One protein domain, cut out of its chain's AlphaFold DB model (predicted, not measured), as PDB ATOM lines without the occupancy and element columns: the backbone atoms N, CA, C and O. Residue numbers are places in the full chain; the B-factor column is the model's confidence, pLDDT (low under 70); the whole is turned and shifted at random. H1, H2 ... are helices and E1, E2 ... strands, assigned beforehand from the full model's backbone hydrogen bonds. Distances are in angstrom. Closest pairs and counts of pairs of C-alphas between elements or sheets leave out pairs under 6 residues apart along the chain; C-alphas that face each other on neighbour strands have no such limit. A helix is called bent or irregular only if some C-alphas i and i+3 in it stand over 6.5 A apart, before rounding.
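This is residues 406 to 496 of the 616 residues of the protein "ThiF domain-containing protein" of Enterococcus canintestini (UniProt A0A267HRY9). A two-stranded hairpin, E1 and E2, is backed by helices: H2 packs along both strands, and H1b packs against E2 beside one half of H2. The first helix, H1, is folded back on itself as a narrow V whose arm H1a lies beyond H2 and H1b, on the side away from the hairpin. The printed part has 91 residues, with the named elements H1, E1, E2 and H2 along the chain; the sheet has the order E1 - E2, antiparallel, and the class is mostly helix. The whole is compact, with a radius of gyration of the C-alphas of 13.3 A and spans of 38 by 32 by 25 A.

E1, residues 453 to 458, and E2, residues 461 to 466, form an antiparallel hairpin with 168 degrees between their directions. N 456 and O 463 are within hydrogen-bond range at 2.8 A, and so are N 463 and O 456 at 2.8 A. The closest C-alphas of E1 and H2, residues 472 to 488, are those of Thr 455 and Glu 482, 5.7 A apart; those of E2 and H2 are Asn 466 and Glu 479, 6.2 A apart. H1, residues 407 to 439, was assigned by its hydrogen bonds as one helix but is bent, with C-alphas 424 and 427 9.4 A apart; its arms are H1a, residues 407 to 424, and H1b, residues 427 to 439. The closest C-alphas of H1b and E2 are those of Val 436 and Trp 462, 6.2 A apart. H1b touches H2, closest at the C-alphas of Val 433 and Leu 483, 6.3 A apart, at a steep tilt of 43 degrees, opposite ways; H2 does this with residues 483 to 487 alone. H1a touches H1b, closest at the C-alphas of Leu 422 and His 430, 5.1 A apart, with a shallow tilt of 28 degrees, opposite ways; H1a does this with residues 418 to 422 alone, and H1b with 429 to 434 alone. H1a and H2 are close but not clearly touching, the C-alphas of Phe 417 and Ile 480 being closest at 7.8 A. H1a is apart from E1 and E2. In H1a and H1b every O i to N i+4 pair is within hydrogen-bond range, and in H2 12 of 13 are.

E1 is 16.1 A long from Asn 453 to Ile 458, and E2 is 15.9 A from Gln 461 to Asn 466. H1a begins at C-alpha 407, (-47.311, -27.003, -13.017), and is 25.8 A long; H1b is 18.2 A and ends at C-alpha 439, (-37.194, -15.495, -22.577). H2 is 24.9 A long and ends at C-alpha 488, (-37.897, -25.127, -39.594).

The two C-alphas farthest apart, Glu 423 and Asn 448, are 40.2 A apart. The printed part has no cut. The link from H1 to E1, residues 440 to 452, is long, and in it residues 441 to 442 pair with 464 to 465 of E2, parallel; the links E1 to E2 and E2 to H2 are tight. The mean pLDDT of the printed part is 84.2, and residues 445 to 452 and 458 to 460 are under 70.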
ATOM      1  N   THR A 406     -51.356 -29.621 -13.869       83.12
ATOM      2  CA  THR A 406     -50.564 -29.054 -12.765       83.12
ATOM      3  C   THR A 406     -49.245 -28.515 -13.310       83.12
ATOM      4  O   THR A 406     -48.764 -29.018 -14.327       83.12
ATOM      5  N   GLU A 407     -48.619 -27.560 -12.617       81.06
ATOM      6  CA  GLU A 407     -47.311 -27.003 -13.017       81.06
ATOM      7  C   GLU A 407     -46.239 -28.094 -13.214       81.06
ATOM      8  O   GLU A 407     -45.488 -28.074 -14.186       81.06
ATOM      9  N   ASP A 408     -46.202 -29.106 -12.338       82.75
ATOM     10  CA  ASP A 408     -45.265 -30.237 -12.444       82.75
ATOM     11  C   ASP A 408     -45.497 -31.075 -13.716       82.75
ATOM     12  O   ASP A 408     -44.554 -31.499 -14.390       82.75
ATOM     13  N   ASN A 409     -46.760 -31.299 -14.079       85.44
ATOM     14  CA  ASN A 409     -47.124 -32.046 -15.279       85.44
ATOM     15  C   ASN A 409     -46.837 -31.256 -16.562       85.44
ATOM     16  O   ASN A 409     -46.370 -31.840 -17.541       85.44
ATOM     17  N   GLU A 410     -47.067 -29.945 -16.550       89.12
ATOM     18  CA  GLU A 410     -46.701 -29.047 -17.646       89.12
ATOM     19  C   GLU A 410     -45.190 -29.054 -17.886       89.12
ATOM     20  O   GLU A 410     -44.739 -29.336 -18.998       89.12
ATOM     21  N   GLN A 411     -44.393 -28.872 -16.829       88.69
ATOM     22  CA  GLN A 411     -42.936 -28.885 -16.941       88.69
ATOM     23  C   GLN A 411     -42.416 -30.221 -17.491       88.69
ATOM     24  O   GLN A 411     -41.466 -30.248 -18.274       88.69
ATOM     25  N   LYS A 412     -43.046 -31.346 -17.129       90.25
ATOM     26  CA  LYS A 412     -42.720 -32.665 -17.695       90.25
ATOM     27  C   LYS A 412     -43.010 -32.749 -19.194       90.25
ATOM     28  O   LYS A 412     -42.206 -33.344 -19.910       90.25
ATOM     29  N   ILE A 413     -44.120 -32.179 -19.668       92.19
ATOM     30  CA  ILE A 413     -44.455 -32.133 -21.101       92.19
ATOM     31  C   ILE A 413     -43.409 -31.308 -21.855       92.19
ATOM     32  O   ILE A 413     -42.846 -31.796 -22.834       92.19
ATOM     33  N   ILE A 414     -43.097 -30.109 -21.364       93.38
ATOM     34  CA  ILE A 414     -42.099 -29.217 -21.970       93.38
ATOM     35  C   ILE A 414     -40.709 -29.864 -21.995       93.38
ATOM     36  O   ILE A 414     -40.042 -29.867 -23.028       93.38
ATOM     37  N   ASN A 415     -40.279 -30.491 -20.896       93.38
ATOM     38  CA  ASN A 415     -38.984 -31.173 -20.851       93.38
ATOM     39  C   ASN A 415     -38.910 -32.324 -21.864       93.38
ATOM     40  O   ASN A 415     -37.893 -32.481 -22.535       93.38
ATOM     41  N   ARG A 416     -39.990 -33.104 -22.014       94.81
ATOM     42  CA  ARG A 416     -40.080 -34.151 -23.046       94.81
ATOM     43  C   ARG A 416     -40.036 -33.565 -24.451       94.81
ATOM     44  O   ARG A 416     -39.407 -34.160 -25.320       94.81
ATOM     45  N   PHE A 417     -40.662 -32.410 -24.674       96.62
ATOM     46  CA  PHE A 417     -40.574 -31.701 -25.946       96.62
ATOM     47  C   PHE A 417     -39.135 -31.274 -26.248       96.62
ATOM     48  O   PHE A 417     -38.646 -31.546 -27.339       96.62
ATOM     49  N   PHE A 418     -38.394 -30.716 -25.288       96.88
ATOM     50  CA  PHE A 418     -36.981 -30.385 -25.505       96.88
ATOM     51  C   PHE A 418     -36.105 -31.613 -25.749       96.88
ATOM     52  O   PHE A 418     -35.289 -31.585 -26.667       96.88
ATOM     53  N   SER A 419     -36.302 -32.709 -25.009       96.62
ATOM     54  CA  SER A 419     -35.611 -33.972 -25.304       96.62
ATOM     55  C   SER A 419     -35.919 -34.460 -26.721       96.62
ATOM     56  O   SER A 419     -35.002 -34.802 -27.461       96.62
ATOM     57  N   PHE A 420     -37.184 -34.390 -27.140       97.19
ATOM     58  CA  PHE A 420     -37.599 -34.726 -28.498       97.19
ATOM     59  C   PHE A 420     -36.931 -33.829 -29.553       97.19
ATOM     60  O   PHE A 420     -36.470 -34.333 -30.578       97.19
ATOM     61  N   ILE A 421     -36.820 -32.520 -29.304       97.69
ATOM     62  CA  ILE A 421     -36.112 -31.602 -30.204       97.69
ATOM     63  C   ILE A 421     -34.622 -31.949 -30.285       97.69
ATOM     64  O   ILE A 421     -34.074 -32.017 -31.384       97.69
ATOM     65  N   LEU A 422     -33.973 -32.205 -29.148       96.81
ATOM     66  CA  LEU A 422     -32.558 -32.574 -29.099       96.81
ATOM     67  C   LEU A 422     -32.279 -33.858 -29.890       96.81
ATOM     68  O   LEU A 422     -31.332 -33.898 -30.675       96.81
ATOM     69  N   GLU A 423     -33.116 -34.880 -29.715       97.25
ATOM     70  CA  GLU A 423     -32.976 -36.179 -30.384       97.25
ATOM     71  C   GLU A 423     -33.140 -36.089 -31.906       97.25
ATOM     72  O   GLU A 423     -32.458 -36.809 -32.636       97.25
ATOM     73  N   ASN A 424     -34.019 -35.209 -32.396       96.38
ATOM     74  CA  ASN A 424     -34.382 -35.158 -33.817       96.38
ATOM     75  C   ASN A 424     -33.685 -34.040 -34.608       96.38
ATOM     76  O   ASN A 424     -33.531 -34.165 -35.822       96.38
ATOM     77  N   PHE A 425     -33.257 -32.963 -33.944       95.62
ATOM     78  CA  PHE A 425     -32.729 -31.758 -34.599       95.62
ATOM     79  C   PHE A 425     -31.356 -31.313 -34.083       95.62
ATOM     80  O   PHE A 425     -30.765 -30.382 -34.632       95.62
ATOM     81  N   GLY A 426     -30.819 -31.988 -33.066       95.12
ATOM     82  CA  GLY A 426     -29.493 -31.716 -32.531       95.12
ATOM     83  C   GLY A 426     -29.427 -30.528 -31.569       95.12
ATOM     84  O   GLY A 426     -30.411 -29.845 -31.271       95.12
ATOM     85  N   GLU A 427     -28.222 -30.310 -31.046       95.69
ATOM     86  CA  GLU A 427     -27.967 -29.429 -29.904       95.69
ATOM     87  C   GLU A 427     -28.194 -27.942 -30.215       95.69
ATOM     88  O   GLU A 427     -28.768 -27.224 -29.397       95.69
ATOM     89  N   ASP A 428     -27.825 -27.480 -31.413       92.88
ATOM     90  CA  ASP A 428     -27.969 -26.071 -31.804       92.88
ATOM     91  C   ASP A 428     -29.439 -25.626 -31.824       92.88
ATOM     92  O   ASP A 428     -29.798 -24.578 -31.275       92.88
ATOM     93  N   ILE A 429     -30.310 -26.446 -32.419       94.00
ATOM     94  CA  ILE A 429     -31.749 -26.174 -32.494       94.00
ATOM     95  C   ILE A 429     -32.382 -26.305 -31.108       94.00
ATOM     96  O   ILE A 429     -33.168 -25.440 -30.718       94.00
ATOM     97  N   HIS A 430     -32.001 -27.322 -30.334       95.69
ATOM     98  CA  HIS A 430     -32.441 -27.473 -28.948       95.69
ATOM     99  C   HIS A 430     -32.117 -26.232 -28.104       95.69
ATOM    100  O   HIS A 430     -32.998 -25.691 -27.430       95.69
ATOM    101  N   ASN A 431     -30.878 -25.740 -28.173       92.50
ATOM    102  CA  ASN A 431     -30.431 -24.575 -27.411       92.50
ATOM    103  C   ASN A 431     -31.185 -23.311 -27.829       92.50
ATOM    104  O   ASN A 431     -31.590 -22.522 -26.969       92.50
ATOM    105  N   ARG A 432     -31.433 -23.143 -29.134       92.62
ATOM    106  CA  ARG A 432     -32.267 -22.059 -29.663       92.62
ATOM    107  C   ARG A 432     -33.683 -22.138 -29.093       92.62
ATOM    108  O   ARG A 432     -34.097 -21.207 -28.414       92.62
ATOM    109  N   VAL A 433     -34.393 -23.245 -29.304       93.81
ATOM    110  CA  VAL A 433     -35.786 -23.439 -28.855       93.81
ATOM    111  C   VAL A 433     -35.921 -23.250 -27.339       93.81
ATOM    112  O   VAL A 433     -36.807 -22.525 -26.889       93.81
ATOM    113  N   THR A 434     -34.996 -23.803 -26.553       92.62
ATOM    114  CA  THR A 434     -34.980 -23.665 -25.084       92.62
ATOM    115  C   THR A 434     -34.778 -22.213 -24.646       92.62
ATOM    116  O   THR A 434     -35.438 -21.734 -23.722       92.62
ATOM    117  N   SER A 435     -33.880 -21.483 -25.317       88.88
ATOM    118  CA  SER A 435     -33.641 -20.063 -25.041       88.88
ATOM    119  C   SER A 435     -34.892 -19.220 -25.299       88.88
ATOM    120  O   SER A 435     -35.226 -18.342 -24.495       88.88
ATOM    121  N   VAL A 436     -35.609 -19.518 -26.387       88.44
ATOM    122  CA  VAL A 436     -36.842 -18.813 -26.756       88.44
ATOM    123  C   VAL A 436     -37.970 -19.137 -25.798       88.44
ATOM    124  O   VAL A 436     -38.616 -18.210 -25.327       88.44
ATOM    125  N   HIS A 437     -38.162 -20.403 -25.431       91.56
ATOM    126  CA  HIS A 437     -39.146 -20.768 -24.413       91.56
ATOM    127  C   HIS A 437     -38.943 -19.981 -23.117       91.56
ATOM    128  O   HIS A 437     -39.889 -19.483 -22.519       91.56
ATOM    129  N   LYS A 438     -37.686 -19.830 -22.687       83.38
ATOM    130  CA  LYS A 438     -37.372 -19.160 -21.428       83.38
ATOM    131  C   LYS A 438     -37.595 -17.644 -21.455       83.38
ATOM    132  O   LYS A 438     -37.990 -17.096 -20.438       83.38
ATOM    133  N   ASN A 439     -37.287 -16.967 -22.563       76.81
ATOM    134  CA  ASN A 439     -37.194 -15.495 -22.577       76.81
ATOM    135  C   ASN A 439     -38.035 -14.811 -23.671       76.81
ATOM    136  O   ASN A 439     -38.149 -13.584 -23.696       76.81
ATOM    137  N   GLY A 440     -38.571 -15.578 -24.614       78.12
ATOM    138  CA  GLY A 440     -39.164 -15.089 -25.857       78.12
ATOM    139  C   GLY A 440     -40.645 -15.415 -26.032       78.12
ATOM    140  O   GLY A 440     -41.209 -14.983 -27.031       78.12
ATOM    141  N   ILE A 441     -41.280 -16.142 -25.106       84.50
ATOM    142  CA  ILE A 441     -42.713 -16.459 -25.184       84.50
ATOM    143  C   ILE A 441     -43.532 -15.455 -24.373       84.50
ATOM    144  O   ILE A 441     -43.282 -15.224 -23.193       84.50
ATOM    145  N   ILE A 442     -44.554 -14.896 -25.014       76.31
ATOM    146  CA  ILE A 442     -45.559 -14.024 -24.413       76.31
ATOM    147  C   ILE A 442     -46.865 -14.804 -24.326       76.31
ATOM    148  O   ILE A 442     -47.492 -15.073 -25.352       76.31
ATOM    149  N   THR A 443     -47.289 -15.126 -23.106       80.06
ATOM    150  CA  THR A 443     -48.560 -15.814 -22.833       80.06
ATOM    151  C   THR A 443     -49.626 -14.899 -22.232       80.06
ATOM    152  O   THR A 443     -50.807 -15.225 -22.278       80.06
ATOM    153  N   GLU A 444     -49.254 -13.728 -21.705       70.81
ATOM    154  CA  GLU A 444     -50.194 -12.829 -21.031       70.81
ATOM    155  C   GLU A 444     -51.273 -12.281 -21.984       70.81
ATOM    156  O   GLU A 444     -50.988 -11.595 -22.970       70.81
ATOM    157  N   GLN A 445     -52.539 -12.544 -21.650       62.66
ATOM    158  CA  GLN A 445     -53.690 -12.010 -22.373       62.66
ATOM    159  C   GLN A 445     -54.011 -10.586 -21.904       62.66
ATOM    160  O   GLN A 445     -54.377 -10.362 -20.753       62.66
ATOM    161  N   SER A 446     -53.922  -9.609 -22.810       52.06
ATOM    162  CA  SER A 446     -54.381  -8.231 -22.567       52.06
ATOM    163  C   SER A 446     -55.767  -7.981 -23.168       52.06
ATOM    164  O   SER A 446     -55.990  -8.233 -24.351       52.06
ATOM    165  N   LEU A 447     -56.680  -7.390 -22.390       46.25
ATOM    166  CA  LEU A 447     -58.043  -7.048 -22.829       46.25
ATOM    167  C   LEU A 447     -58.088  -6.103 -24.045       46.25
ATOM    168  O   LEU A 447     -59.085  -6.090 -24.765       46.25
ATOM    169  N   ASN A 448     -57.020  -5.333 -24.274       44.00
ATOM    170  CA  ASN A 448     -56.959  -4.287 -25.299       44.00
ATOM    171  C   ASN A 448     -56.005  -4.621 -26.455       44.00
ATOM    172  O   ASN A 448     -55.721  -3.759 -27.278       44.00
ATOM    173  N   ARG A 449     -55.480  -5.850 -26.533       49.53
ATOM    174  CA  ARG A 449     -54.621  -6.278 -27.645       49.53
ATOM    175  C   ARG A 449     -55.283  -7.388 -28.446       49.53
ATOM    176  O   ARG A 449     -56.011  -8.224 -27.908       49.53
ATOM    177  N   LYS A 450     -54.984  -7.434 -29.745       50.59
ATOM    178  CA  LYS A 450     -55.363  -8.561 -30.600       50.59
ATOM    179  C   LYS A 450     -54.644  -9.821 -30.109       50.59
ATOM    180  O   LYS A 450     -53.429  -9.927 -30.254       50.59
ATOM    181  N   GLN A 451     -55.409 -10.764 -29.566       63.81
ATOM    182  CA  GLN A 451     -54.903 -12.082 -29.193       63.81
ATOM    183  C   GLN A 451     -54.558 -12.857 -30.465       63.81
ATOM    184  O   GLN A 451     -55.388 -12.956 -31.374       63.81
ATOM    185  N   GLN A 452     -53.337 -13.371 -30.544       68.19
ATOM    186  CA  GLN A 452     -52.880 -14.194 -31.661       68.19
ATOM    187  C   GLN A 452     -51.758 -15.132 -31.221       68.19
ATOM    188  O   GLN A 452     -50.990 -14.806 -30.309       68.19
ATOM    189  N   ASN A 453     -51.650 -16.254 -31.929       79.62
ATOM    190  CA  ASN A 453     -50.472 -17.110 -31.886       79.62
ATOM    191  C   ASN A 453     -49.598 -16.791 -33.102       79.62
ATOM    192  O   ASN A 453     -50.115 -16.706 -34.224       79.62
ATOM    193  N   LYS A 454     -48.332 -16.443 -32.859       80.94
ATOM    194  CA  LYS A 454     -47.410 -15.991 -33.902       80.94
ATOM    195  C   LYS A 454     -45.953 -16.006 -33.447       80.94
ATOM    196  O   LYS A 454     -45.581 -15.251 -32.550       80.94
ATOM    197  N   THR A 455     -45.111 -16.699 -34.196       84.12
ATOM    198  CA  THR A 455     -43.652 -16.572 -34.141       84.12
ATOM    199  C   THR A 455     -43.148 -15.443 -35.040       84.12
ATOM    200  O   THR A 455     -43.552 -15.297 -36.197       84.12
ATOM    201  N   ILE A 456     -42.248 -14.617 -34.507       76.56
ATOM    202  CA  ILE A 456     -41.584 -13.530 -35.230       76.56
ATOM    203  C   ILE A 456     -40.089 -13.548 -34.911       76.56
ATOM    204  O   ILE A 456     -39.702 -13.727 -33.759       76.56
ATOM    205  N   PHE A 457     -39.258 -13.315 -35.923       75.19
ATOM    206  CA  PHE A 457     -37.821 -13.106 -35.762       75.19
ATOM    207  C   PHE A 457     -37.476 -11.629 -35.949       75.19
ATOM    208  O   PHE A 457     -37.742 -11.066 -37.014       75.19
ATOM    209  N   ILE A 458     -36.922 -10.993 -34.917       62.59
ATOM    210  CA  ILE A 458     -36.588  -9.568 -34.912       62.59
ATOM    211  C   ILE A 458     -35.269  -9.353 -34.142       62.59
ATOM    212  O   ILE A 458     -35.132  -9.838 -33.025       62.59
ATOM    213  N   ARG A 459     -34.294  -8.632 -34.725       59.19
ATOM    214  CA  ARG A 459     -32.964  -8.331 -34.126       59.19
ATOM    215  C   ARG A 459     -32.241  -9.536 -33.529       59.19
ATOM    216  O   ARG A 459     -31.790  -9.497 -32.387       59.19
ATOM    217  N   ASP A 460     -32.165 -10.621 -34.291       69.88
ATOM    218  CA  ASP A 460     -31.537 -11.871 -33.851       69.88
ATOM    219  C   ASP A 460     -32.227 -12.530 -32.641       69.88
ATOM    220  O   ASP A 460     -31.681 -13.441 -32.014       69.88
ATOM    221  N   GLN A 461     -33.454 -12.104 -32.322       70.81
ATOM    222  CA  GLN A 461     -34.281 -12.655 -31.261       70.81
ATOM    223  C   GLN A 461     -35.597 -13.192 -31.812       70.81
ATOM    224  O   GLN A 461     -36.270 -12.590 -32.648       70.81
ATOM    225  N   TRP A 462     -35.980 -14.350 -31.298       80.94
ATOM    226  CA  TRP A 462     -37.280 -14.946 -31.545       80.94
ATOM    227  C   TRP A 462     -38.264 -14.477 -30.489       80.94
ATOM    228  O   TRP A 462     -37.984 -14.561 -29.292       80.94
ATOM    229  N   ILE A 463     -39.426 -14.025 -30.944       76.81
ATOM    230  CA  ILE A 463     -40.555 -13.680 -30.094       76.81
ATOM    231  C   ILE A 463     -41.741 -14.526 -30.536       76.81
ATOM    232  O   ILE A 463     -42.153 -14.486 -31.696       76.81
ATOM    233  N   VAL A 464     -42.290 -15.276 -29.594       84.31
ATOM    234  CA  VAL A 464     -43.478 -16.100 -29.759       84.31
ATOM    235  C   VAL A 464     -44.616 -15.427 -29.010       84.31
ATOM    236  O   VAL A 464     -44.601 -15.316 -27.787       84.31
ATOM    237  N   PHE A 465     -45.627 -14.988 -29.741       77.25
ATOM    238  CA  PHE A 465     -46.917 -14.649 -29.163       77.25
ATOM    239  C   PHE A 465     -47.710 -15.942 -29.049       77.25
ATOM    240  O   PHE A 465     -47.933 -16.595 -30.060       77.25
ATOM    241  N   ASN A 466     -48.131 -16.310 -27.845       86.12
ATOM    242  CA  ASN A 466     -49.026 -17.434 -27.593       86.12
ATOM    243  C   ASN A 466     -50.156 -16.954 -26.684       86.12
ATOM    244  O   ASN A 466     -50.237 -17.302 -25.511       86.12
ATOM    245  N   THR A 467     -50.971 -16.047 -27.218       76.19
ATOM    246  CA  THR A 467     -51.970 -15.292 -26.444       76.19
ATOM    247  C   THR A 467     -53.404 -15.674 -26.817       76.19
ATOM    248  O   THR A 467     -54.354 -15.324 -26.120       76.19
ATOM    249  N   GLN A 468     -53.596 -16.439 -27.895       80.56
ATOM    250  CA  GLN A 468     -54.910 -16.878 -28.360       80.56
ATOM    251  C   GLN A 468     -55.204 -18.306 -27.889       80.56
ATOM    252  O   GLN A 468     -55.072 -19.264 -28.646       80.56
ATOM    253  N   TYR A 469     -55.642 -18.430 -26.637       84.56
ATOM    254  CA  TYR A 469     -56.050 -19.698 -26.033       84.56
ATOM    255  C   TYR A 469     -57.220 -19.498 -25.059       84.56
ATOM    256  O   TYR A 469     -57.427 -18.415 -24.509       84.56
ATOM    257  N   SER A 470     -57.999 -20.553 -24.856       83.38
ATOM    258  CA  SER A 470     -59.156 -20.625 -23.953       83.38
ATOM    259  C   SER A 470     -59.008 -21.703 -22.875       83.38
ATOM    260  O   SER A 470     -59.830 -21.789 -21.964       83.38
ATOM    261  N   SER A 471     -57.950 -22.513 -22.962       86.50
ATOM    262  CA  SER A 471     -57.581 -23.531 -21.980       86.50
ATOM    263  C   SER A 471     -56.063 -23.705 -21.924       86.50
ATOM    264  O   SER A 471     -55.362 -23.360 -22.878       86.50
ATOM    265  N   ASP A 472     -55.549 -24.295 -20.842       86.31
ATOM    266  CA  ASP A 472     -54.117 -24.591 -20.734       86.31
ATOM    267  C   ASP A 472     -53.638 -25.597 -21.788       86.31
ATOM    268  O   ASP A 472     -52.493 -25.540 -22.230       86.31
ATOM    269  N   PHE A 473     -54.519 -26.489 -22.254       89.69
ATOM    270  CA  PHE A 473     -54.194 -27.421 -23.336       89.69
ATOM    271  C   PHE A 473     -53.969 -26.677 -24.654       89.69
ATOM    272  O   PHE A 473     -52.987 -26.946 -25.344       89.69
ATOM    273  N   GLU A 474     -54.829 -25.706 -24.984       89.56
ATOM    274  CA  GLU A 474     -54.618 -24.836 -26.149       89.56
ATOM    275  C   GLU A 474     -53.339 -24.016 -26.012       89.56
ATOM    276  O   GLU A 474     -52.613 -23.876 -26.993       89.56
ATOM    277  N   ARG A 475     -53.035 -23.523 -24.804       91.38
ATOM    278  CA  ARG A 475     -51.802 -22.777 -24.537       91.38
ATOM    279  C   ARG A 475     -50.568 -23.641 -24.802       91.38
ATOM    280  O   ARG A 475     -49.719 -23.228 -25.583       91.38
ATOM    281  N   ILE A 476     -50.483 -24.843 -24.234       91.88
ATOM    282  CA  ILE A 476     -49.322 -25.735 -24.423       91.88
ATOM    283  C   ILE A 476     -49.190 -26.183 -25.883       91.88
ATOM    284  O   ILE A 476     -48.090 -26.198 -26.431       91.88
ATOM    285  N   ILE A 477     -50.299 -26.540 -26.537       93.00
ATOM    286  CA  ILE A 477     -50.274 -26.926 -27.956       93.00
ATOM    287  C   ILE A 477     -49.827 -25.748 -28.820       93.00
ATOM    288  O   ILE A 477     -48.989 -25.933 -29.699       93.00
ATOM    289  N   GLY A 478     -50.347 -24.544 -28.564       91.75
ATOM    290  CA  GLY A 478     -49.935 -23.324 -29.256       91.75
ATOM    291  C   GLY A 478     -48.451 -23.028 -29.061       91.75
ATOM    292  O   GLY A 478     -47.752 -22.696 -30.008       91.75
ATOM    293  N   GLU A 479     -47.933 -23.237 -27.860       93.81
ATOM    294  CA  GLU A 479     -46.514 -23.075 -27.558       93.81
ATOM    295  C   GLU A 479     -45.627 -24.060 -28.329       93.81
ATOM    296  O   GLU A 479     -44.685 -23.641 -29.003       93.81
ATOM    297  N   ILE A 480     -45.963 -25.352 -28.309       95.19
ATOM    298  CA  ILE A 480     -45.269 -26.384 -29.096       95.19
ATOM    299  C   ILE A 480     -45.310 -26.040 -30.592       95.19
ATOM    300  O   ILE A 480     -44.286 -26.123 -31.275       95.19
ATOM    301  N   HIS A 481     -46.473 -25.619 -31.089       94.94
ATOM    302  CA  HIS A 481     -46.683 -25.220 -32.477       94.94
ATOM    303  C   HIS A 481     -45.741 -24.082 -32.892       94.94
ATOM    304  O   HIS A 481     -45.009 -24.189 -33.880       94.94
ATOM    305  N   GLU A 482     -45.722 -22.997 -32.118       94.00
ATOM    306  CA  GLU A 482     -44.914 -21.815 -32.415       94.00
ATOM    307  C   GLU A 482     -43.407 -22.090 -32.293       94.00
ATOM    308  O   GLU A 482     -42.623 -21.585 -33.103       94.00
ATOM    309  N   LEU A 483     -42.985 -22.942 -31.351       95.00
ATOM    310  CA  LEU A 483     -41.589 -23.373 -31.230       95.00
ATOM    311  C   LEU A 483     -41.145 -24.254 -32.409       95.00
ATOM    312  O   LEU A 483     -40.006 -24.135 -32.860       95.00
ATOM    313  N   LEU A 484     -42.022 -25.094 -32.965       95.50
ATOM    314  CA  LEU A 484     -41.709 -25.884 -34.164       95.50
ATOM    315  C   LEU A 484     -41.539 -25.014 -35.420       95.50
ATOM    316  O   LEU A 484     -40.740 -25.366 -36.290       95.50
ATOM    317  N   HIS A 485     -42.196 -23.850 -35.507       91.38
ATOM    318  CA  HIS A 485     -41.901 -22.882 -36.578       91.38
ATOM    319  C   HIS A 485     -40.449 -22.390 -36.521       91.38
ATOM    320  O   HIS A 485     -39.828 -22.217 -37.567       91.38
ATOM    321  N   ILE A 486     -39.882 -22.229 -35.321       91.75
ATOM    322  CA  ILE A 486     -38.478 -21.822 -35.125       91.75
ATOM    323  C   ILE A 486     -37.515 -22.911 -35.611       91.75
ATOM    324  O   ILE A 486     -36.465 -22.596 -36.173       91.75
ATOM    325  N   VAL A 487     -37.872 -24.184 -35.416       92.56
ATOM    326  CA  VAL A 487     -37.062 -25.335 -35.849       92.56
ATOM    327  C   VAL A 487     -36.874 -25.346 -37.366       92.56
ATOM    328  O   VAL A 487     -35.774 -25.614 -37.845       92.56
ATOM    329  N   PHE A 488     -37.928 -25.044 -38.129       89.12
ATOM    330  CA  PHE A 488     -37.897 -25.127 -39.594       89.12
ATOM    331  C   PHE A 488     -37.491 -23.831 -40.298       89.12
ATOM    332  O   PHE A 488     -37.302 -23.823 -41.514       89.12
ATOM    333  N   TRP A 489     -37.356 -22.740 -39.547       85.12
ATOM    334  CA  TRP A 489     -37.236 -21.401 -40.111       85.12
ATOM    335  C   TRP A 489     -36.078 -21.220 -41.095       85.12
ATOM    336  O   TRP A 489     -36.236 -20.595 -42.140       85.12
ATOM    337  N   ASP A 490     -34.909 -21.788 -40.790       83.06
ATOM    338  CA  ASP A 490     -33.710 -21.598 -41.617       83.06
ATOM    339  C   ASP A 490     -33.782 -22.366 -42.957       83.06
ATOM    340  O   ASP A 490     -32.900 -22.216 -43.803       83.06
ATOM    341  N   ILE A 491     -34.817 -23.191 -43.167       85.19
ATOM    342  CA  ILE A 491     -34.950 -24.066 -44.340       85.19
ATOM    343  C   ILE A 491     -35.734 -23.388 -45.467       85.19
ATOM    344  O   ILE A 491     -35.319 -23.435 -46.627       85.19
ATOM    345  N   THR A 492     -36.879 -22.776 -45.169       83.06
ATOM    346  CA  THR A 492     -37.730 -22.126 -46.176       83.06
ATOM    347  C   THR A 492     -38.664 -21.125 -45.522       83.06
ATOM    348  O   THR A 492     -39.111 -21.368 -44.424       83.06
ATOM    349  N   ASN A 493     -39.037 -20.052 -46.221       77.75
ATOM    350  CA  ASN A 493     -40.107 -19.142 -45.785       77.75
ATOM    351  C   ASN A 493     -41.462 -19.473 -46.441       77.75
ATOM    352  O   ASN A 493     -42.387 -18.658 -46.406       77.75
ATOM    353  N   ASP A 494     -41.579 -20.628 -47.107       86.94
ATOM    354  CA  ASP A 494     -42.831 -21.058 -47.731       86.94
ATOM    355  C   ASP A 494     -43.852 -21.473 -46.654       86.94
ATOM    356  O   ASP A 494     -43.641 -22.484 -45.972       86.94
ATOM    357  N   PRO A 495     -44.979 -20.749 -46.506       85.12
ATOM    358  CA  PRO A 495     -45.980 -21.058 -45.493       85.12
ATOM    359  C   PRO A 495     -46.608 -22.448 -45.661       85.12
ATOM    360  O   PRO A 495     -47.072 -23.013 -44.676       85.12
ATOM    361  N   TYR A 496     -46.644 -23.020 -46.869       90.81
ATOM    362  CA  TYR A 496     -47.189 -24.366 -47.080       90.81
ATOM    363  C   TYR A 496     -46.266 -25.450 -46.513       90.81
ATOM    364  O   TYR A 496     -46.725 -26.402 -45.878       90.81
TER     365      TYR A 496